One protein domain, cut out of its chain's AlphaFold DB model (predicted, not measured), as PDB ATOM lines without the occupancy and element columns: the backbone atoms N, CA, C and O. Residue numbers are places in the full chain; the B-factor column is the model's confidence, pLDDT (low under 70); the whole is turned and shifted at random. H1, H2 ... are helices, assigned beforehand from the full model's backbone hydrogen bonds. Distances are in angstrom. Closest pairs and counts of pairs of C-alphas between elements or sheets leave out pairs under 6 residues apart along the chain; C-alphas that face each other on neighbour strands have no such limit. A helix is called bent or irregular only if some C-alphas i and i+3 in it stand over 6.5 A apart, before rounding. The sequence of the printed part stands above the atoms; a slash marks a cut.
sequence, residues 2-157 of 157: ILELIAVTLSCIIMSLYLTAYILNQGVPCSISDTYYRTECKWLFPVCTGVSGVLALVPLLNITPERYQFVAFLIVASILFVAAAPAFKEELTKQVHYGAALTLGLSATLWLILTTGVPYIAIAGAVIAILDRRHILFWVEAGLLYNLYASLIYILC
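This is residues 2 to 157 of the 157 residues of an uncharacterized protein of Muribaculaceae bacterium Isolate-002 (NCI) (UniProt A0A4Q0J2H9). Five long helices, H1, H3, H4, H5 and H7, stand in a ring as a bundle, each packed on the next from H1 through H3, H4 and H5 to H7 and back to H1. H6 packs on the outside of H7, and the short H2 sits at one end of the ring, where H1 finishes and H3 starts. You have 156 printed residues, with seven named helices, H1 to H7 in chain order, and no named strand; the class is all helix. The whole is compact, with a radius of gyration of the C-alphas of 14.8 A, and spans 39 by 32 by 27 A.

Find C-alpha 2 at (162.592, 125.942, 211.211); from there H1, residues 2 to 26, runs 35.8 A to C-alpha 26 at (144.584, 151.644, 193.937). H5, residues 91 to 115, equals it with 25 residues and runs 36.2 A; it is neither bent nor irregular, but only just: C-alphas 92 and 95 are 6.3 A apart. H3, residues 44 to 63, runs 28.6 A and has a kink of 34 degrees near residue 56; it is irregular, with C-alphas 55 and 58 at 7.1 A. H4, residues 66 to 84, runs 27.2 A and is irregular too, with C-alphas 67 and 70 at 8.1 A. H2 is residues 35 to 38, and H6 is residues 120 to 131. H7, residues 136 to 156, runs 30.4 A to C-alpha 156 at (156.252, 122.869, 208.340).

Start at H1, which touches H3 at a shallow tilt of 27 degrees, opposite ways; their closest C-alphas, Ser 11 and Ser 52, are 4.5 A apart. H3 and H4 form a hairpin at 9 degrees, closest at the C-alphas of Pro 46 and Ala 83, 4.3 A. H4 and H5 form the next hairpin at 32 degrees, closest at the C-alphas of Ser 78 and Ala 100, 4.7 A. With residues 105 to 112 alone, H5 touches H7 at a steep tilt of 44 degrees, the same way; the closest C-alphas, Leu 112 and Leu 148, are 6.9 A apart. With residues 2 to 12 alone, H1 touches H7, closest at the C-alphas of Leu 5 and Leu 156, 5.7 A. H6 and H7 form a hairpin at 14 degrees, closest at the C-alphas of Ala 122 and Gly 143, 4.2 A. H2 and H3 touch only at the corner, and only just, with 3 pairs of C-alphas within 8 A; the closest, Tyr 36 and Phe 45, are 5.5 A apart. Among the pairs apart are H1 and H5. Every O i to N i+4 pair is within hydrogen-bond range in H1, H6 and H7, against 14 of 16 in H3, 12 of 15 in H4 and 19 of 21 in H5; H2 is too short for one.

Look to Asn 25 and Arg 67 for the two C-alphas farthest apart, 43.6 A. The printed part has no cut and no long link. Its mean pLDDT is 93.0, and residue 92 alone is under 70.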
ATOM      1  N   ILE A   2     162.722 124.547 210.707       91.94
ATOM      2  CA  ILE A   2     162.592 125.942 211.211       91.94
ATOM      3  C   ILE A   2     162.973 127.000 210.158       91.94
ATOM      4  O   ILE A   2     162.233 127.954 209.945       91.94
ATOM      5  N   LEU A   3     164.107 126.830 209.468       93.38
ATOM      6  CA  LEU A   3     164.543 127.777 208.432       93.38
ATOM      7  C   LEU A   3     163.554 127.854 207.257       93.38
ATOM      8  O   LEU A   3     163.298 128.931 206.729       93.38
ATOM      9  N   GLU A   4     162.979 126.714 206.872       94.19
ATOM     10  CA  GLU A   4     161.983 126.636 205.799       94.19
ATOM     11  C   GLU A   4     160.686 127.328 206.210       94.19
ATOM     12  O   GLU A   4     160.136 128.100 205.430       94.19
ATOM     13  N   LEU A   5     160.244 127.122 207.454       95.19
ATOM     14  CA  LEU A   5     159.083 127.806 208.015       95.19
ATOM     15  C   LEU A   5     159.283 129.325 208.014       95.19
ATOM     16  O   LEU A   5     158.390 130.062 207.594       95.19
ATOM     17  N   ILE A   6     160.465 129.798 208.422       95.81
ATOM     18  CA  ILE A   6     160.824 131.223 208.378       95.81
ATOM     19  C   ILE A   6     160.766 131.745 206.938       95.81
ATOM     20  O   ILE A   6     160.170 132.794 206.700       95.81
ATOM     21  N   ALA A   7     161.338 131.017 205.975       96.44
ATOM     22  CA  ALA A   7     161.368 131.431 204.574       96.44
ATOM     23  C   ALA A   7     159.959 131.529 203.962       96.44
ATOM     24  O   ALA A   7     159.616 132.555 203.371       96.44
ATOM     25  N   VAL A   8     159.112 130.512 204.164       96.31
ATOM     26  CA  VAL A   8     157.716 130.514 203.689       96.31
ATOM     27  C   VAL A   8     156.915 131.633 204.351       96.31
ATOM     28  O   VAL A   8     156.175 132.346 203.673       96.31
ATOM     29  N   THR A   9     157.082 131.831 205.659       96.56
ATOM     30  CA  THR A   9     156.375 132.889 206.394       96.56
ATOM     31  C   THR A   9     156.791 134.272 205.899       96.56
ATOM     32  O   THR A   9     155.934 135.115 205.645       96.56
ATOM     33  N   LEU A  10     158.090 134.499 205.682       97.06
ATOM     34  CA  LEU A  10     158.597 135.753 205.127       97.06
ATOM     35  C   LEU A  10     158.060 136.002 203.710       97.06
ATOM     36  O   LEU A  10     157.597 137.102 203.420       97.06
ATOM     37  N   SER A  11     158.049 134.974 202.857       96.81
ATOM     38  CA  SER A  11     157.454 135.025 201.516       96.81
ATOM     39  C   SER A  11     155.973 135.425 201.560       96.81
ATOM     40  O   SER A  11     155.529 136.313 200.829       96.81
ATOM     41  N   CYS A  12     155.208 134.809 202.464       97.19
ATOM     42  CA  CYS A  12     153.795 135.114 202.672       97.19
ATOM     43  C   CYS A  12     153.587 136.566 203.133       97.19
ATOM     44  O   CYS A  12     152.721 137.266 202.601       97.19
ATOM     45  N   ILE A  13     154.410 137.051 204.070       97.88
ATOM     46  CA  ILE A  13     154.358 138.432 204.565       97.88
ATOM     47  C   ILE A  13     154.666 139.427 203.441       97.88
ATOM     48  O   ILE A  13     153.918 140.389 203.278       97.88
ATOM     49  N   ILE A  14     155.713 139.192 202.642       97.50
ATOM     50  CA  ILE A  14     156.092 140.074 201.525       97.50
ATOM     51  C   ILE A  14     154.928 140.226 200.546       97.50
ATOM     52  O   ILE A  14     154.525 141.353 200.250       97.50
ATOM     53  N   MET A  15     154.349 139.113 200.083       97.25
ATOM     54  CA  MET A  15     153.218 139.162 199.152       97.25
ATOM     55  C   MET A  15     151.982 139.803 199.781       97.25
ATOM     56  O   MET A  15     151.310 140.597 199.128       97.25
ATOM     57  N   SER A  16     151.694 139.512 201.049       97.31
ATOM     58  CA  SER A  16     150.523 140.067 201.735       97.31
ATOM     59  C   SER A  16     150.627 141.569 201.937       97.31
ATOM     60  O   SER A  16     149.669 142.285 201.652       97.31
ATOM     61  N   LEU A  17     151.785 142.066 202.382       97.19
ATOM     62  CA  LEU A  17     152.033 143.499 202.524       97.19
ATOM     63  C   LEU A  17     151.973 144.196 201.169       97.19
ATOM     64  O   LEU A  17     151.331 145.236 201.052       97.19
ATOM     65  N   TYR A  18     152.583 143.602 200.143       96.25
ATOM     66  CA  TYR A  18     152.554 144.131 198.786       96.25
ATOM     67  C   TYR A  18     151.124 144.263 198.240       96.25
ATOM     68  O   TYR A  18     150.721 145.352 197.826       96.25
ATOM     69  N   LEU A  19     150.338 143.182 198.282       96.44
ATOM     70  CA  LEU A  19     148.962 143.176 197.786       96.44
ATOM     71  C   LEU A  19     148.059 144.094 198.613       96.44
ATOM     72  O   LEU A  19     147.287 144.857 198.042       96.44
ATOM     73  N   THR A  20     148.186 144.078 199.941       96.44
ATOM     74  CA  THR A  20     147.390 144.943 200.824       96.44
ATOM     75  C   THR A  20     147.695 146.413 200.562       96.44
ATOM     76  O   THR A  20     146.774 147.199 200.347       96.44
ATOM     77  N   ALA A  21     148.975 146.792 200.511       95.19
ATOM     78  CA  ALA A  21     149.378 148.161 200.212       95.19
ATOM     79  C   ALA A  21     148.867 148.604 198.836       95.19
ATOM     80  O   ALA A  21     148.366 149.717 198.700       95.19
ATOM     81  N   TYR A  22     148.935 147.736 197.825       95.12
ATOM     82  CA  TYR A  22     148.385 148.043 196.511       95.12
ATOM     83  C   TYR A  22     146.865 148.269 196.566       95.12
ATOM     84  O   TYR A  22     146.387 149.301 196.098       95.12
ATOM     85  N   ILE A  23     146.113 147.351 197.183       95.19
ATOM     86  CA  ILE A  23     144.644 147.414 197.255       95.19
ATOM     87  C   ILE A  23     144.176 148.664 198.001       95.19
ATOM     88  O   ILE A  23     143.220 149.306 197.572       95.19
ATOM     89  N   LEU A  24     144.861 149.045 199.081       95.06
ATOM     90  CA  LEU A  24     144.524 150.245 199.849       95.06
ATOM     91  C   LEU A  24     144.743 151.546 199.064       95.06
ATOM     92  O   LEU A  24     144.041 152.521 199.315       95.06
ATOM     93  N   ASN A  25     145.689 151.573 198.120       92.75
ATOM     94  CA  ASN A  25     146.007 152.775 197.344       92.75
ATOM     95  C   ASN A  25     145.279 152.848 195.993       92.75
ATOM     96  O   ASN A  25     144.953 153.940 195.541       92.75
ATOM     97  N   GLN A  26     145.052 151.710 195.332       92.25
ATOM     98  CA  GLN A  26     144.584 151.644 193.937       92.25
ATOM     99  C   GLN A  26     143.310 150.801 193.752       92.25
ATOM    100  O   GLN A  26     142.779 150.711 192.642       92.25
ATOM    101  N   GLY A  27     142.808 150.174 194.820       93.06
ATOM    102  CA  GLY A  27     141.713 149.210 194.756       93.06
ATOM    103  C   GLY A  27     142.148 147.827 194.261       93.06
ATOM    104  O   GLY A  27     143.326 147.549 194.030       93.06
ATOM    105  N   VAL A  28     141.175 146.927 194.117       93.88
ATOM    106  CA  VAL A  28     141.422 145.543 193.687       93.88
ATOM    107  C   VAL A  28     141.793 145.516 192.194       93.88
ATOM    108  O   VAL A  28     141.044 146.051 191.374       93.88
ATOM    109  N   PRO A  29     142.945 144.935 191.805       93.25
ATOM    110  CA  PRO A  29     143.340 144.844 190.401       93.25
ATOM    111  C   PRO A  29     142.590 143.719 189.674       93.25
ATOM    112  O   PRO A  29     141.976 142.854 190.291       93.25
ATOM    113  N   CYS A  30     142.675 143.681 188.339       92.12
ATOM    114  CA  CYS A  30     142.098 142.572 187.568       92.12
ATOM    115  C   CYS A  30     142.843 141.243 187.797       92.12
ATOM    116  O   CYS A  30     142.210 140.188 187.794       92.12
ATOM    117  N   SER A  31     144.164 141.298 187.990       93.88
ATOM    118  CA  SER A  31     145.055 140.182 188.341       93.88
ATOM    119  C   SER A  31     146.191 140.692 189.230       93.88
ATOM    120  O   SER A  31     146.476 141.893 189.246       93.88
ATOM    121  N   ILE A  32     146.878 139.797 189.939       93.56
ATOM    122  CA  ILE A  32     148.086 140.121 190.706       93.56
ATOM    123  C   ILE A  32     149.164 140.702 189.788       93.56
ATOM    124  O   ILE A  32     149.889 141.593 190.206       93.56
ATOM    125  N   SER A  33     149.261 140.248 188.539       92.50
ATOM    126  CA  SER A  33     150.219 140.789 187.571       92.50
ATOM    127  C   SER A  33     149.836 142.163 187.008       92.50
ATOM    128  O   SER A  33     150.723 142.932 186.636       92.50
ATOM    129  N   ASP A  34     148.548 142.535 186.971       91.94
ATOM    130  CA  ASP A  34     148.101 143.850 186.468       91.94
ATOM    131  C   ASP A  34     148.586 145.012 187.355       91.94
ATOM    132  O   ASP A  34     148.661 146.158 186.903       91.94
ATOM    133  N   THR A  35     148.998 144.720 188.593       92.25
ATOM    134  CA  THR A  35     149.617 145.694 189.501       92.25
ATOM    135  C   THR A  35     150.850 146.362 188.890       92.25
ATOM    136  O   THR A  35     151.056 147.554 189.126       92.25
ATOM    137  N   TYR A  36     151.614 145.649 188.047       90.25
ATOM    138  CA  TYR A  36     152.779 146.165 187.321       90.25
ATOM    139  C   TYR A  36     152.444 147.397 186.471       90.25
ATOM    140  O   TYR A  36     153.259 148.309 186.346       90.25
ATOM    141  N   TYR A  37     151.238 147.447 185.902       87.44
ATOM    142  CA  TYR A  37     150.834 148.506 184.976       87.44
ATOM    143  C   TYR A  37     150.260 149.741 185.647       87.44
ATOM    144  O   TYR A  37     150.256 150.808 185.037       87.44
ATOM    145  N   ARG A  38     149.741 149.597 186.866       85.88
ATOM    146  CA  ARG A  38     149.062 150.691 187.573       85.88
ATOM    147  C   ARG A  38     149.897 151.291 188.698       85.88
ATOM    148  O   ARG A  38     149.498 152.295 189.272       85.88
ATOM    149  N   THR A  39     151.029 150.675 189.035       84.44
ATOM    150  CA  THR A  39     151.998 151.250 189.970       84.44
ATOM    151  C   THR A  39     153.029 152.093 189.220       84.44
ATOM    152  O   THR A  39     153.497 151.702 188.148       84.44
ATOM    153  N   GLU A  40     153.427 153.232 189.788       84.62
ATOM    154  CA  GLU A  40     154.550 154.022 189.258       84.62
ATOM    155  C   GLU A  40     155.878 153.269 189.434       84.62
ATOM    156  O   GLU A  40     156.715 153.209 188.532       84.62
ATOM    157  N   CYS A  41     156.039 152.600 190.578       88.06
ATOM    158  CA  CYS A  41     157.210 151.793 190.904       88.06
ATOM    159  C   CYS A  41     157.114 150.399 190.266       88.06
ATOM    160  O   CYS A  41     156.931 149.394 190.956       88.06
ATOM    161  N   LYS A  42     157.246 150.327 188.935       87.44
ATOM    162  CA  LYS A  42     157.096 149.095 188.129       87.44
ATOM    163  C   LYS A  42     157.972 147.921 188.582       87.44
ATOM    164  O   LYS A  42     157.624 146.767 188.354       87.44
ATOM    165  N   TRP A  43     159.099 148.195 189.237       89.62
ATOM    166  CA  TRP A  43     160.006 147.174 189.765       89.62
ATOM    167  C   TRP A  43     159.445 146.426 190.988       89.62
ATOM    168  O   TRP A  43     159.923 145.337 191.291       89.62
ATOM    169  N   LEU A  44     158.421 146.958 191.671       91.31
ATOM    170  CA  LEU A  44     157.857 146.329 192.871       91.31
ATOM    171  C   LEU A  44     157.258 144.955 192.577       91.31
ATOM    172  O   LEU A  44     157.551 144.001 193.288       91.31
ATOM    173  N   PHE A  45     156.458 144.836 191.515       92.38
ATOM    174  CA  PHE A  45     155.843 143.563 191.136       92.38
ATOM    175  C   PHE A  45     156.875 142.435 190.921       92.38
ATOM    176  O   PHE A  45     156.772 141.413 191.609       92.38
ATOM    177  N   PRO A  46     157.874 142.579 190.024       93.00
ATOM    178  CA  PRO A  46     158.836 141.512 189.772       93.00
ATOM    179  C   PRO A  46     159.740 141.237 190.979       93.00
ATOM    180  O   PRO A  46     160.058 140.078 191.228       93.00
ATOM    181  N   VAL A  47     160.109 142.252 191.771       94.62
ATOM    182  CA  VAL A  47     160.928 142.044 192.977       94.62
ATOM    183  C   VAL A  47     160.145 141.299 194.054       94.62
ATOM    184  O   VAL A  47     160.625 140.280 194.539       94.62
ATOM    185  N   CYS A  48     158.933 141.739 194.401       95.75
ATOM    186  CA  CYS A  48     158.116 141.061 195.410       95.75
ATOM    187  C   CYS A  48     157.785 139.625 194.988       95.75
ATOM    188  O   CYS A  48     157.960 138.702 195.781       95.75
ATOM    189  N   THR A  49     157.379 139.424 193.732       94.25
ATOM    190  CA  THR A  49     157.022 138.100 193.201       94.25
ATOM    191  C   THR A  49     158.245 137.188 193.097       94.25
ATOM    192  O   THR A  49     158.195 136.039 193.528       94.25
ATOM    193  N   GLY A  50     159.368 137.701 192.584       94.75
ATOM    194  CA  GLY A  50     160.608 136.945 192.424       94.75
ATOM    195  C   GLY A  50     161.238 136.557 193.761       94.75
ATOM    196  O   GLY A  50     161.546 135.386 193.966       94.75
ATOM    197  N   VAL A  51     161.366 137.503 194.699       95.81
ATOM    198  CA  VAL A  51     161.894 137.227 196.050       95.81
ATOM    199  C   VAL A  51     161.022 136.204 196.770       95.81
ATOM    200  O   VAL A  51     161.552 135.259 197.349       95.81
ATOM    201  N   SER A  52     159.699 136.336 196.682       94.31
ATOM    202  CA  SER A  52     158.768 135.365 197.267       94.31
ATOM    203  C   SER A  52     158.917 133.979 196.628       94.31
ATOM    204  O   SER A  52     159.024 132.974 197.325       94.31
ATOM    205  N   GLY A  53     159.035 133.913 195.298       92.88
ATOM    206  CA  GLY A  53     159.306 132.664 194.585       92.88
ATOM    207  C   GLY A  53     160.605 131.982 195.022       92.88
ATOM    208  O   GLY A  53     160.617 130.774 195.250       92.88
ATOM    209  N   VAL A  54     161.688 132.747 195.203       94.19
ATOM    210  CA  VAL A  54     162.978 132.223 195.685       94.19
ATOM    211  C   VAL A  54     162.890 131.754 197.137       94.19
ATOM    212  O   VAL A  54     163.400 130.684 197.462       94.19
ATOM    213  N   LEU A  55     162.224 132.510 198.014       94.50
ATOM    214  CA  LEU A  55     162.032 132.118 199.414       94.50
ATOM    215  C   LEU A  55     161.207 130.829 199.545       94.50
ATOM    216  O   LEU A  55     161.476 130.017 200.429       94.50
ATOM    217  N   ALA A  56     160.240 130.614 198.650       90.38
ATOM    218  CA  ALA A  56     159.436 129.398 198.603       90.38
ATOM    219  C   ALA A  56     160.128 128.213 197.893       90.38
ATOM    220  O   ALA A  56     159.669 127.084 198.053       90.38
ATOM    221  N   LEU A  57     161.234 128.430 197.161       90.81
ATOM    222  CA  LEU A  57     161.912 127.406 196.349       90.81
ATOM    223  C   LEU A  57     162.339 126.179 197.160       90.81
ATOM    224  O   LEU A  57     161.898 125.062 196.891       90.81
ATOM    225  N   VAL A  58     163.229 126.394 198.133       89.62
ATOM    226  CA  VAL A  58     163.823 125.312 198.931       89.62
ATOM    227  C   VAL A  58     162.760 124.602 199.778       89.62
ATOM    228  O   VAL A  58     162.695 123.376 199.702       89.62
ATOM    229  N   PRO A  59     161.877 125.316 200.510       92.56
ATOM    230  CA  PRO A  59     160.800 124.675 201.262       92.56
ATOM    231  C   PRO A  59     159.897 123.805 200.387       92.56
ATOM    232  O   PRO A  59     159.623 122.658 200.733       92.56
ATOM    233  N   LEU A  60     159.461 124.322 199.233       94.31
ATOM    234  CA  LEU A  60     158.547 123.595 198.359       94.31
ATOM    235  C   LEU A  60     159.210 122.335 197.795       94.31
ATOM    236  O   LEU A  60     158.586 121.278 197.790       94.31
ATOM    237  N   LEU A  61     160.474 122.400 197.366       93.69
ATOM    238  CA  LEU A  61     161.187 121.224 196.857       93.69
ATOM    239  C   LEU A  61     161.456 120.168 197.937       93.69
ATOM    240  O   LEU A  61     161.313 118.985 197.642       93.69
ATOM    241  N   ASN A  62     161.808 120.573 199.159       93.56
ATOM    242  CA  ASN A  62     162.143 119.644 200.243       93.56
ATOM    243  C   ASN A  62     160.923 118.917 200.813       93.56
ATOM    244  O   ASN A  62     161.013 117.746 201.174       93.56
ATOM    245  N   ILE A  63     159.780 119.599 200.894       93.88
ATOM    246  CA  ILE A  63     158.535 119.010 201.404       93.88
ATOM    247  C   ILE A  63     157.901 118.073 200.374       93.88
ATOM    248  O   ILE A  63     157.182 117.142 200.735       93.88
ATOM    249  N   THR A  64     158.132 118.324 199.085       95.62
ATOM    250  CA  THR A  64     157.465 117.576 198.020       95.62
ATOM    251  C   THR A  64     158.108 116.201 197.827       95.62
ATOM    252  O   THR A  64     159.284 116.133 197.472       95.62
ATOM    253  N   PRO A  65     157.349 115.097 197.966       94.88
ATOM    254  CA  PRO A  65     157.829 113.749 197.681       94.88
ATOM    255  C   PRO A  65     158.406 113.605 196.269       94.88
ATOM    256  O   PRO A  65     157.807 114.075 195.299       94.88
ATOM    257  N   GLU A  66     159.500 112.847 196.139       94.19
ATOM    258  CA  GLU A  66     160.234 112.633 194.875       94.19
ATOM    259  C   GLU A  66     159.321 112.254 193.700       94.19
ATOM    260  O   GLU A  66     159.454 112.788 192.600       94.19
ATOM    261  N   ARG A  67     158.316 111.401 193.953       95.06
ATOM    262  CA  ARG A  67     157.371 110.894 192.942       95.06
ATOM    263  C   ARG A  67     156.618 112.000 192.176       95.06
ATOM    264  O   ARG A  67     156.142 111.748 191.075       95.06
ATOM    265  N   TYR A  68     156.474 113.198 192.756       95.31
ATOM    266  CA  TYR A  68     155.872 114.365 192.096       95.31
ATOM    267  C   TYR A  68     156.636 115.674 192.350       95.31
ATOM    268  O   TYR A  68     156.088 116.762 192.174       95.31
ATOM    269  N   GLN A  69     157.924 115.599 192.697       95.81
ATOM    270  CA  GLN A  69     158.767 116.771 192.964       95.81
ATOM    271  C   GLN A  69     158.915 117.698 191.745       95.81
ATOM    272  O   GLN A  69     159.082 118.909 191.895       95.81
ATOM    273  N   PHE A  70     158.743 117.165 190.530       95.00
ATOM    274  CA  PHE A  70     158.681 117.966 189.304       95.00
ATOM    275  C   PHE A  70     157.569 119.030 189.345       95.00
ATOM    276  O   PHE A  70     157.729 120.097 188.760       95.00
ATOM    277  N   VAL A  71     156.464 118.788 190.063       96.62
ATOM    278  CA  VAL A  71     155.369 119.760 190.213       96.62
ATOM    279  C   VAL A  71     155.835 120.971 191.024       96.62
ATOM    280  O   VAL A  71     155.563 122.106 190.642       96.62
ATOM    281  N   ALA A  72     156.597 120.747 192.098       95.75
ATOM    282  CA  ALA A  72     157.210 121.821 192.878       95.75
ATOM    283  C   ALA A  72     158.221 122.623 192.050       95.75
ATOM    284  O   ALA A  72     158.212 123.854 192.085       95.75
ATOM    285  N   PHE A  73     159.033 121.942 191.237       94.25
ATOM    286  CA  PHE A  73     159.927 122.611 190.293       94.25
ATOM    287  C   PHE A  73     159.156 123.496 189.302       94.25
ATOM    288  O   PHE A  73     159.524 124.654 189.107       94.25
ATOM    289  N   LEU A  74     158.060 122.996 188.722       96.88
ATOM    290  CA  LEU A  74     157.230 123.766 187.792       96.88
ATOM    291  C   LEU A  74     156.617 125.003 188.448       96.88
ATOM    292  O   LEU A  74     156.608 126.060 187.819       96.88
ATOM    293  N   ILE A  75     156.150 124.908 189.697       96.81
ATOM    294  CA  ILE A  75     155.638 126.060 190.458       96.81
ATOM    295  C   ILE A  75     156.720 127.137 190.563       96.81
ATOM    296  O   ILE A  75     156.486 128.290 190.198       96.81
ATOM    297  N   VAL A  76     157.920 126.767 191.013       94.31
ATOM    298  CA  VAL A  76     158.968 127.758 191.273       94.31
ATOM    299  C   VAL A  76     159.558 128.319 189.982       94.31
ATOM    300  O   VAL A  76     159.765 129.524 189.865       94.31
ATOM    301  N   ALA A  77     159.775 127.485 188.968       94.69
ATOM    302  CA  ALA A  77     160.196 127.972 187.661       94.69
ATOM    303  C   ALA A  77     159.164 128.962 187.100       94.69
ATOM    304  O   ALA A  77     159.517 130.065 186.686       94.69
ATOM    305  N   SER A  78     157.878 128.611 187.158       96.19
ATOM    306  CA  SER A  78     156.809 129.443 186.608       96.19
ATOM    307  C   SER A  78     156.683 130.794 187.314       96.19
ATOM    308  O   SER A  78     156.559 131.809 186.633       96.19
ATOM    309  N   ILE A  79     156.775 130.855 188.650       94.88
ATOM    310  CA  ILE A  79     156.722 132.144 189.366       94.88
ATOM    311  C   ILE A  79     157.928 133.038 189.029       94.88
ATOM    312  O   ILE A  79     157.769 134.250 188.893       94.88
ATOM    313  N   LEU A  80     159.113 132.455 188.807       94.06
ATOM    314  CA  LEU A  80     160.295 133.204 188.370       94.06
ATOM    315  C   LEU A  80     160.150 133.717 186.932       94.06
ATOM    316  O   LEU A  80     160.521 134.857 186.666       94.06
ATOM    317  N   PHE A  81     159.558 132.941 186.019       93.62
ATOM    318  CA  PHE A  81     159.244 133.415 184.666       93.62
ATOM    319  C   PHE A  81     158.178 134.519 184.666       93.62
ATOM    320  O   PHE A  81     158.321 135.499 183.936       93.62
ATOM    321  N   VAL A  82     157.152 134.410 185.515       94.25
ATOM    322  CA  VAL A  82     156.153 135.474 185.726       94.25
ATOM    323  C   VAL A  82     156.825 136.760 186.216       94.25
ATOM    324  O   VAL A  82     156.525 137.841 185.705       94.25
ATOM    325  N   ALA A  83     157.768 136.650 187.156       92.62
ATOM    326  CA  ALA A  83     158.541 137.782 187.657       92.62
ATOM    327  C   ALA A  83     159.530 138.344 186.618       92.62
ATOM    328  O   ALA A  83     159.737 139.552 186.572       92.62
ATOM    329  N   ALA A  84     160.130 137.499 185.774       90.19
ATOM    330  CA  ALA A  84     161.089 137.905 184.741       90.19
ATOM    331  C   ALA A  84     160.423 138.531 183.504       90.19
ATOM    332  O   ALA A  84     161.036 139.353 182.826       90.19
ATOM    333  N   ALA A  85     159.160 138.192 183.236       89.19
ATOM    334  CA  ALA A  85     158.342 138.783 182.180       89.19
ATOM    335  C   ALA A  85     157.184 139.617 182.770       89.19
ATOM    336  O   ALA A  85     156.015 139.303 182.529       89.19
ATOM    337  N   PRO A  86     157.461 140.687 183.544       80.88
ATOM    338  CA  PRO A  86     156.412 141.447 184.220       80.88
ATOM    339  C   PRO A  86     155.592 142.305 183.243       80.88
ATOM    340  O   PRO A  86     154.412 142.555 183.472       80.88
ATOM    341  N   ALA A  87     156.190 142.708 182.117       83.69
ATOM    342  CA  ALA A  87     155.559 143.526 181.088       83.69
ATOM    343  C   ALA A  87     154.690 142.703 180.109       83.69
ATOM    344  O   ALA A  87     154.816 142.849 178.900       83.69
ATOM    345  N   PHE A  88     153.773 141.868 180.603       78.88
ATOM    346  CA  PHE A  88     152.994 140.896 179.811       78.88
ATOM    347  C   PHE A  88     151.980 141.443 178.781       78.88
ATOM    348  O   PHE A  88     151.333 140.668 178.082       78.88
ATOM    349  N   LYS A  89     151.771 142.756 178.690       79.12
ATOM    350  CA  LYS A  89     150.954 143.400 177.642       79.12
ATOM    351  C   LYS A  89     151.748 143.643 176.353       79.12
ATOM    352  O   LYS A  89     151.135 143.954 175.338       79.12
ATOM    353  N   GLU A  90     153.071 143.482 176.377       78.94
ATOM    354  CA  GLU A  90     153.914 143.503 175.178       78.94
ATOM    355  C   GLU A  90     153.913 142.124 174.496       78.94
ATOM    356  O   GLU A  90     153.846 141.091 175.154       78.94
ATOM    357  N   GLU A  91     153.962 142.086 173.164       70.94
ATOM    358  CA  GLU A  91     153.668 140.877 172.378       70.94
ATOM    359  C   GLU A  91     154.589 139.683 172.698       70.94
ATOM    360  O   GLU A  91     154.115 138.555 172.853       70.94
ATOM    361  N   LEU A  92     155.891 139.936 172.871       69.62
ATOM    362  CA  LEU A  92     156.892 138.900 173.160       69.62
ATOM    363  C   LEU A  92     156.776 138.342 174.587       69.62
ATOM    364  O   LEU A  92     156.867 137.136 174.810       69.62
ATOM    365  N   THR A  93     156.557 139.210 175.568       80.19
ATOM    366  CA  THR A  93     156.469 138.848 176.991       80.19
ATOM    367  C   THR A  93     155.100 138.285 177.358       80.19
ATOM    368  O   THR A  93     155.002 137.500 178.300       80.19
ATOM    369  N   LYS A  94     154.046 138.627 176.605       82.31
ATOM    370  CA  LYS A  94     152.677 138.140 176.815       82.31
ATOM    371  C   LYS A  94     152.589 136.626 176.801       82.31
ATOM    372  O   LYS A  94     151.984 136.043 177.697       82.31
ATOM    373  N   GLN A  95     153.181 135.991 175.791       85.69
ATOM    374  CA  GLN A  95     153.115 134.536 175.645       85.69
ATOM    375  C   GLN A  95     153.857 133.830 176.782       85.69
ATOM    376  O   GLN A  95     153.320 132.896 177.377       85.69
ATOM    377  N   VAL A  96     155.049 134.325 177.129       88.94
ATOM    378  CA  VAL A  96     155.865 133.780 178.221       88.94
ATOM    379  C   VAL A  96     155.147 133.934 179.557       88.94
ATOM    380  O   VAL A  96     155.000 132.957 180.286       88.94
ATOM    381  N   HIS A  97     154.648 135.131 179.864       92.31
ATOM    382  CA  HIS A  97     153.964 135.399 181.124       92.31
ATOM    383  C   HIS A  97     152.677 134.591 181.252       92.31
ATOM    384  O   HIS A  97     152.447 133.978 182.288       92.31
ATOM    385  N   TYR A  98     151.840 134.562 180.211       91.00
ATOM    386  CA  TYR A  98     150.588 133.813 180.250       91.00
ATOM    387  C   TYR A  98     150.839 132.308 180.382       91.00
ATOM    388  O   TYR A  98     150.216 131.654 181.216       91.00
ATOM    389  N   GLY A  99     151.788 131.763 179.612       94.19
ATOM    390  CA  GLY A  99     152.177 130.357 179.710       94.19
ATOM    391  C   GLY A  99     152.723 130.002 181.095       94.19
ATOM    392  O   GLY A  99     152.327 128.989 181.673       94.19
ATOM    393  N   ALA A 100     153.568 130.864 181.664       95.25
ATOM    394  CA  ALA A 100     154.100 130.690 183.009       95.25
ATOM    395  C   ALA A 100     153.001 130.799 184.077       95.25
ATOM    396  O   ALA A 100     152.899 129.925 184.928       95.25
ATOM    397  N   ALA A 101     152.122 131.800 184.012       94.94
ATOM    398  CA  ALA A 101     151.022 131.967 184.962       94.94
ATOM    399  C   ALA A 101     150.037 130.784 184.924       94.94
ATOM    400  O   ALA A 101     149.621 130.285 185.970       94.94
ATOM    401  N   LEU A 102     149.713 130.278 183.730       95.81
ATOM    402  CA  LEU A 102     148.873 129.092 183.573       95.81
ATOM    403  C   LEU A 102     149.547 127.842 184.153       95.81
ATOM    404  O   LEU A 102     148.923 127.094 184.908       95.81
ATOM    405  N   THR A 103     150.829 127.634 183.842       97.38
ATOM    406  CA  THR A 103     151.612 126.506 184.370       97.38
ATOM    407  C   THR A 103     151.725 126.584 185.891       97.38
ATOM    408  O   THR A 103     151.546 125.568 186.563       97.38
ATOM    409  N   LEU A 104     151.935 127.782 186.443       97.56
ATOM    410  CA  LEU A 104     151.943 128.048 187.880       97.56
ATOM    411  C   LEU A 104     150.608 127.652 188.516       97.56
ATOM    412  O   LEU A 104     150.598 126.891 189.481       97.56
ATOM    413  N   GLY A 105     149.492 128.120 187.952       96.50
ATOM    414  CA  GLY A 105     148.156 127.846 188.471       96.50
ATOM    415  C   GLY A 105     147.809 126.355 188.480       96.50
ATOM    416  O   GLY A 105     147.362 125.815 189.494       96.50
ATOM    417  N   LEU A 106     148.067 125.663 187.368       97.31
ATOM    418  CA  LEU A 106     147.802 124.227 187.245       97.31
ATOM    419  C   LEU A 106     148.705 123.404 188.165       97.31
ATOM    420  O   LEU A 106     148.222 122.514 188.864       97.31
ATOM    421  N   SER A 107     149.999 123.728 188.209       97.38
ATOM    422  CA  SER A 107     150.969 122.998 189.030       97.38
ATOM    423  C   SER A 107     150.707 123.205 190.521       97.38
ATOM    424  O   SER A 107     150.707 122.235 191.271       97.38
ATOM    425  N   ALA A 108     150.403 124.431 190.958       97.00
ATOM    426  CA  ALA A 108     150.046 124.711 192.351       97.00
ATOM    427  C   ALA A 108     148.747 124.004 192.759       97.00
ATOM    428  O   ALA A 108     148.682 123.409 193.832       97.00
ATOM    429  N   THR A 109     147.738 123.990 191.884       96.69
ATOM    430  CA  THR A 109     146.487 123.258 192.138       96.69
ATOM    431  C   THR A 109     146.737 121.756 192.258       96.69
ATOM    432  O   THR A 109     146.275 121.127 193.207       96.69
ATOM    433  N   LEU A 110     147.511 121.179 191.332       96.88
ATOM    434  CA  LEU A 110     147.875 119.766 191.369       96.88
ATOM    435  C   LEU A 110     148.671 119.425 192.636       96.88
ATOM    436  O   LEU A 110     148.379 118.428 193.289       96.88
ATOM    437  N   TRP A 111     149.636 120.264 193.014       97.56
ATOM    438  CA  TRP A 111     150.434 120.070 194.223       97.56
ATOM    439  C   TRP A 111     149.572 120.066 195.487       97.56
ATOM    440  O   TRP A 111     149.742 119.185 196.330       97.56
ATOM    441  N   LEU A 112     148.619 120.999 195.593       96.88
ATOM    442  CA  LEU A 112     147.665 121.052 196.701       96.88
ATOM    443  C   LEU A 112     146.831 119.769 196.764       96.88
ATOM    444  O   LEU A 112     146.719 119.165 197.825       96.88
ATOM    445  N   ILE A 113     146.317 119.299 195.624       95.75
ATOM    446  CA  ILE A 113     145.514 118.069 195.577       95.75
ATOM    447  C   ILE A 113     146.323 116.846 196.016       95.75
ATOM    448  O   ILE A 113     145.844 116.028 196.797       95.75
ATOM    449  N   LEU A 114     147.563 116.728 195.539       95.31
ATOM    450  CA  LEU A 114     148.425 115.586 195.839       95.31
ATOM    451  C   LEU A 114     148.980 115.593 197.270       95.31
ATOM    452  O   LEU A 114     149.336 114.525 197.769       95.31
ATOM    453  N   THR A 115     149.078 116.764 197.907       93.75
ATOM    454  CA  THR A 115     149.765 116.930 199.201       93.75
ATOM    455  C   THR A 115     148.799 117.169 200.358       93.75
ATOM    456  O   THR A 115     148.936 116.533 201.398       93.75
ATOM    457  N   THR A 116     147.814 118.055 200.194       91.00
ATOM    458  CA  THR A 116     146.846 118.422 201.246       91.00
ATOM    459  C   THR A 116     145.406 118.012 200.925       91.00
ATOM    460  O   THR A 116     144.525 118.123 201.778       91.00
ATOM    461  N   GLY A 117     145.150 117.473 199.729       91.94
ATOM    462  CA  GLY A 117     143.854 116.926 199.333       91.94
ATOM    463  C   GLY A 117     142.910 117.980 198.760       91.94
ATOM    464  O   GLY A 117     142.870 118.196 197.554       91.94
ATOM    465  N   VAL A 118     142.087 118.617 199.596       90.69
ATOM    466  CA  VAL A 118     141.070 119.567 199.108       90.69
ATOM    467  C   VAL A 118     141.564 121.009 199.267       90.69
ATOM    468  O   VAL A 118     141.795 121.452 200.393       90.69
ATOM    469  N   PRO A 119     141.686 121.792 198.176       92.12
ATOM    470  CA  PRO A 119     142.221 123.144 198.240       92.12
ATOM    471  C   PRO A 119     141.164 124.177 198.699       92.12
ATOM    472  O   PRO A 119     140.745 125.037 197.925       92.12
ATOM    473  N   TYR A 120     140.760 124.134 199.973       91.88
ATOM    474  CA  TYR A 120     139.658 124.944 200.520       91.88
ATOM    475  C   TYR A 120     139.801 126.462 200.316       91.88
ATOM    476  O   TYR A 120     138.838 127.112 199.914       91.88
ATOM    477  N   ILE A 121     140.986 127.042 200.544       93.62
ATOM    478  CA  ILE A 121     141.199 128.496 200.391       93.62
ATOM    479  C   ILE A 121     141.128 128.908 198.912       93.62
ATOM    480  O   ILE A 121     140.566 129.953 198.586       93.62
ATOM    481  N   ALA A 122     141.613 128.062 197.998       93.44
ATOM    482  CA  ALA A 122     141.492 128.317 196.563       93.44
ATOM    483  C   ALA A 122     140.027 128.234 196.102       93.44
ATOM    484  O   ALA A 122     139.585 129.063 195.309       93.44
ATOM    485  N   ILE A 123     139.253 127.288 196.650       92.69
ATOM    486  CA  ILE A 123     137.806 127.192 196.409       92.69
ATOM    487  C   ILE A 123     137.096 128.448 196.923       92.69
ATOM    488  O   ILE A 123     136.283 129.019 196.202       92.69
ATOM    489  N   ALA A 124     137.428 128.925 198.126       93.69
ATOM    490  CA  ALA A 124     136.873 130.166 198.659       93.69
ATOM    491  C   ALA A 124     137.199 131.369 197.754       93.69
ATOM    492  O   ALA A 124     136.300 132.133 197.415       93.69
ATOM    493  N   GLY A 125     138.447 131.491 197.287       92.06
ATOM    494  CA  GLY A 125     138.842 132.503 196.302       92.06
ATOM    495  C   GLY A 125     138.032 132.415 195.005       92.06
ATOM    496  O   GLY A 125     137.547 133.430 194.515       92.06
ATOM    497  N   ALA A 126     137.789 131.208 194.489       91.38
ATOM    498  CA  ALA A 126     136.944 130.998 193.313       91.38
ATOM    499  C   ALA A 126     135.469 131.371 193.557       91.38
ATOM    500  O   ALA A 126     134.826 131.943 192.680       91.38
ATOM    501  N   VAL A 127     134.926 131.108 194.751       93.94
ATOM    502  CA  VAL A 127     133.575 131.558 195.130       93.94
ATOM    503  C   VAL A 127     133.510 133.084 195.159       93.94
ATOM    504  O   VAL A 127     132.596 133.658 194.570       93.94
ATOM    505  N   ILE A 128     134.497 133.752 195.765       92.81
ATOM    506  CA  ILE A 128     134.581 135.221 195.763       92.81
ATOM    507  C   ILE A 128     134.689 135.743 194.327       92.81
ATOM    508  O   ILE A 128     133.993 136.691 193.981       92.81
ATOM    509  N   ALA A 129     135.463 135.086 193.463       92.25
ATOM    510  CA  ALA A 129     135.575 135.442 192.051       92.25
ATOM    511  C   ALA A 129     134.217 135.396 191.318       92.25
ATOM    512  O   ALA A 129     133.926 136.253 190.486       92.25
ATOM    513  N   ILE A 130     133.350 134.429 191.639       92.25
ATOM    514  CA  ILE A 130     132.001 134.336 191.054       92.25
ATOM    515  C   ILE A 130     131.112 135.508 191.501       92.25
ATOM    516  O   ILE A 130     130.282 135.968 190.706       92.25
ATOM    517  N   LEU A 131     131.287 135.977 192.741       92.88
ATOM    518  CA  LEU A 131     130.559 137.112 193.316       92.88
ATOM    519  C   LEU A 131     131.089 138.455 192.786       92.88
ATOM    520  O   LEU A 131     130.303 139.313 192.386       92.88
ATOM    521  N   ASP A 132     132.410 138.619 192.714       91.62
ATOM    522  CA  ASP A 132     133.091 139.799 192.183       91.62
ATOM    523  C   ASP A 132     133.612 139.554 190.760       91.62
ATOM    524  O   ASP A 132     134.808 139.416 190.485       91.62
ATOM    525  N   ARG A 133     132.664 139.547 189.817       87.00
ATOM    526  CA  ARG A 133     132.897 139.280 188.387       87.00
ATOM    527  C   ARG A 133     133.894 140.238 187.723       87.00
ATOM    528  O   ARG A 133     134.353 139.951 186.621       87.00
ATOM    529  N   ARG A 134     134.202 141.384 188.341       87.81
ATOM    530  CA  ARG A 134     135.136 142.378 187.788       87.81
ATOM    531  C   ARG A 134     136.598 141.997 188.021       87.81
ATOM    532  O   ARG A 134     137.438 142.350 187.199       87.81
ATOM    533  N   HIS A 135     136.887 141.240 189.079       91.62
ATOM    534  CA  HIS A 135     138.249 140.901 189.507       91.62
ATOM    535  C   HIS A 135     138.445 139.382 189.642       91.62
ATOM    536  O   HIS A 135     139.167 138.908 190.516       91.62
ATOM    537  N   ILE A 136     137.788 138.607 188.768       92.06
ATOM    538  CA  ILE A 136     137.777 137.133 188.806       92.06
ATOM    539  C   ILE A 136     139.194 136.566 188.912       92.06
ATOM    540  O   ILE A 136     139.471 135.745 189.784       92.06
ATOM    541  N   LEU A 137     140.084 136.999 188.016       93.56
ATOM    542  CA  LEU A 137     141.427 136.441 187.916       93.56
ATOM    543  C   LEU A 137     142.247 136.737 189.178       93.56
ATOM    544  O   LEU A 137     142.860 135.822 189.717       93.56
ATOM    545  N   PHE A 138     142.168 137.959 189.710       95.88
ATOM    546  CA  PHE A 138     142.797 138.319 190.980       95.88
ATOM    547  C   PHE A 138     142.358 137.407 192.133       95.88
ATOM    548  O   PHE A 138     143.209 136.881 192.845       95.88
ATOM    549  N   TRP A 139     141.053 137.181 192.312       96.38
ATOM    550  CA  TRP A 139     140.552 136.356 193.418       96.38
ATOM    551  C   TRP A 139     140.948 134.882 193.291       96.38
ATOM    552  O   TRP A 139     141.241 134.235 194.299       96.38
ATOM    553  N   VAL A 140     141.012 134.360 192.063       95.44
ATOM    554  CA  VAL A 140     141.517 133.006 191.790       95.44
ATOM    555  C   VAL A 140     143.015 132.907 192.096       95.44
ATOM    556  O   VAL A 140     143.427 131.996 192.812       95.44
ATOM    557  N   GLU A 141     143.826 133.849 191.606       96.00
ATOM    558  CA  GLU A 141     145.273 133.883 191.847       96.00
ATOM    559  C   GLU A 141     145.596 134.037 193.337       96.00
ATOM    560  O   GLU A 141     146.403 133.281 193.878       96.00
ATOM    561  N   ALA A 142     144.931 134.973 194.021       96.38
ATOM    562  CA  ALA A 142     145.100 135.202 195.448       96.38
ATOM    563  C   ALA A 142     144.667 133.972 196.255       96.38
ATOM    564  O   ALA A 142     145.418 133.505 197.109       96.38
ATOM    565  N   GLY A 143     143.496 133.399 195.957       96.75
ATOM    566  CA  GLY A 143     143.012 132.195 196.629       96.75
ATOM    567  C   GLY A 143     143.993 131.032 196.508       96.75
ATOM    568  O   GLY A 143     144.286 130.362 197.498       96.75
ATOM    569  N   LEU A 144     144.551 130.814 195.316       96.88
ATOM    570  CA  LEU A 144     145.534 129.760 195.087       96.88
ATOM    571  C   LEU A 144     146.865 130.034 195.804       96.88
ATOM    572  O   LEU A 144     147.396 129.138 196.461       96.88
ATOM    573  N   LEU A 145     147.370 131.270 195.731       96.94
ATOM    574  CA  LEU A 145     148.596 131.708 196.404       96.94
ATOM    575  C   LEU A 145     148.505 131.522 197.925       96.94
ATOM    576  O   LEU A 145     149.388 130.922 198.538       96.94
ATOM    577  N   TYR A 146     147.423 132.000 198.539       97.25
ATOM    578  CA  TYR A 146     147.225 131.896 199.984       97.25
ATOM    579  C   TYR A 146     146.990 130.462 200.442       97.25
ATOM    580  O   TYR A 146     147.433 130.090 201.528       97.25
ATOM    581  N   ASN A 147     146.362 129.629 199.611       97.50
ATOM    582  CA  ASN A 147     146.225 128.212 199.913       97.50
ATOM    583  C   ASN A 147     147.571 127.480 199.912       97.50
ATOM    584  O   ASN A 147     147.838 126.669 200.799       97.50
ATOM    585  N   LEU A 148     148.433 127.799 198.942       96.69
ATOM    586  CA  LEU A 148     149.788 127.264 198.883       96.69
ATOM    587  C   LEU A 148     150.581 127.649 200.138       96.69
ATOM    588  O   LEU A 148     151.160 126.773 200.775       96.69
ATOM    589  N   TYR A 149     150.544 128.923 200.548       96.94
ATOM    590  CA  TYR A 149     151.204 129.362 201.781       96.94
ATOM    591  C   TYR A 149     150.647 128.684 203.031       96.94
ATOM    592  O   TYR A 149     151.425 128.192 203.843       96.94
ATOM    593  N   ALA A 150     149.323 128.621 203.183       96.50
ATOM    594  CA  ALA A 150     148.698 127.977 204.334       96.50
ATOM    595  C   ALA A 150     149.067 126.489 204.419       96.50
ATOM    596  O   ALA A 150     149.409 126.004 205.493       96.50
ATOM    597  N   SER A 151     149.060 125.789 203.282       96.12
ATOM    598  CA  SER A 151     149.452 124.380 203.196       96.12
ATOM    599  C   SER A 151     150.927 124.177 203.546       96.12
ATOM    600  O   SER A 151     151.251 123.292 204.331       96.12
ATOM    601  N   LEU A 152     151.823 125.014 203.013       94.94
ATOM    602  CA  LEU A 152     153.251 124.949 203.329       94.94
ATOM    603  C   LEU A 152     153.525 125.202 204.814       94.94
ATOM    604  O   LEU A 152     154.278 124.453 205.426       94.94
ATOM    605  N   ILE A 153     152.899 126.228 205.398       95.19
ATOM    606  CA  ILE A 153     153.038 126.542 206.826       95.19
ATOM    607  C   ILE A 153     152.490 125.395 207.677       95.19
ATOM    608  O   ILE A 153     153.146 124.988 208.624       95.19
ATOM    609  N   TYR A 154     151.329 124.838 207.320       94.50
ATOM    610  CA  TYR A 154     150.732 123.711 208.036       94.50
ATOM    611  C   TYR A 154     151.636 122.474 208.053       94.50
ATOM    612  O   TYR A 154     151.733 121.817 209.079       94.50
ATOM    613  N   ILE A 155     152.308 122.166 206.940       94.50
ATOM    614  CA  ILE A 155     153.209 121.005 206.850       94.50
ATOM    615  C   ILE A 155     154.531 121.241 207.605       94.50
ATOM    616  O   ILE A 155     155.161 120.286 208.053       94.50
ATOM    617  N   LEU A 156     154.977 122.495 207.715       92.69
ATOM    618  CA  LEU A 156     156.252 122.869 208.340       92.69
ATOM    619  C   LEU A 156     156.176 123.131 209.853       92.69
ATOM    620  O   LEU A 156     157.233 123.265 210.478       92.69
ATOM    621  N   CYS A 157     154.968 123.259 210.406       88.56
ATOM    622  CA  CYS A 157     154.697 123.413 211.838       88.56
ATOM    623  C   CYS A 157     154.594 122.052 212.531       88.56
ATOM    624  O   CYS A 157     155.186 121.926 213.627       88.56
TER     625      CYS A 157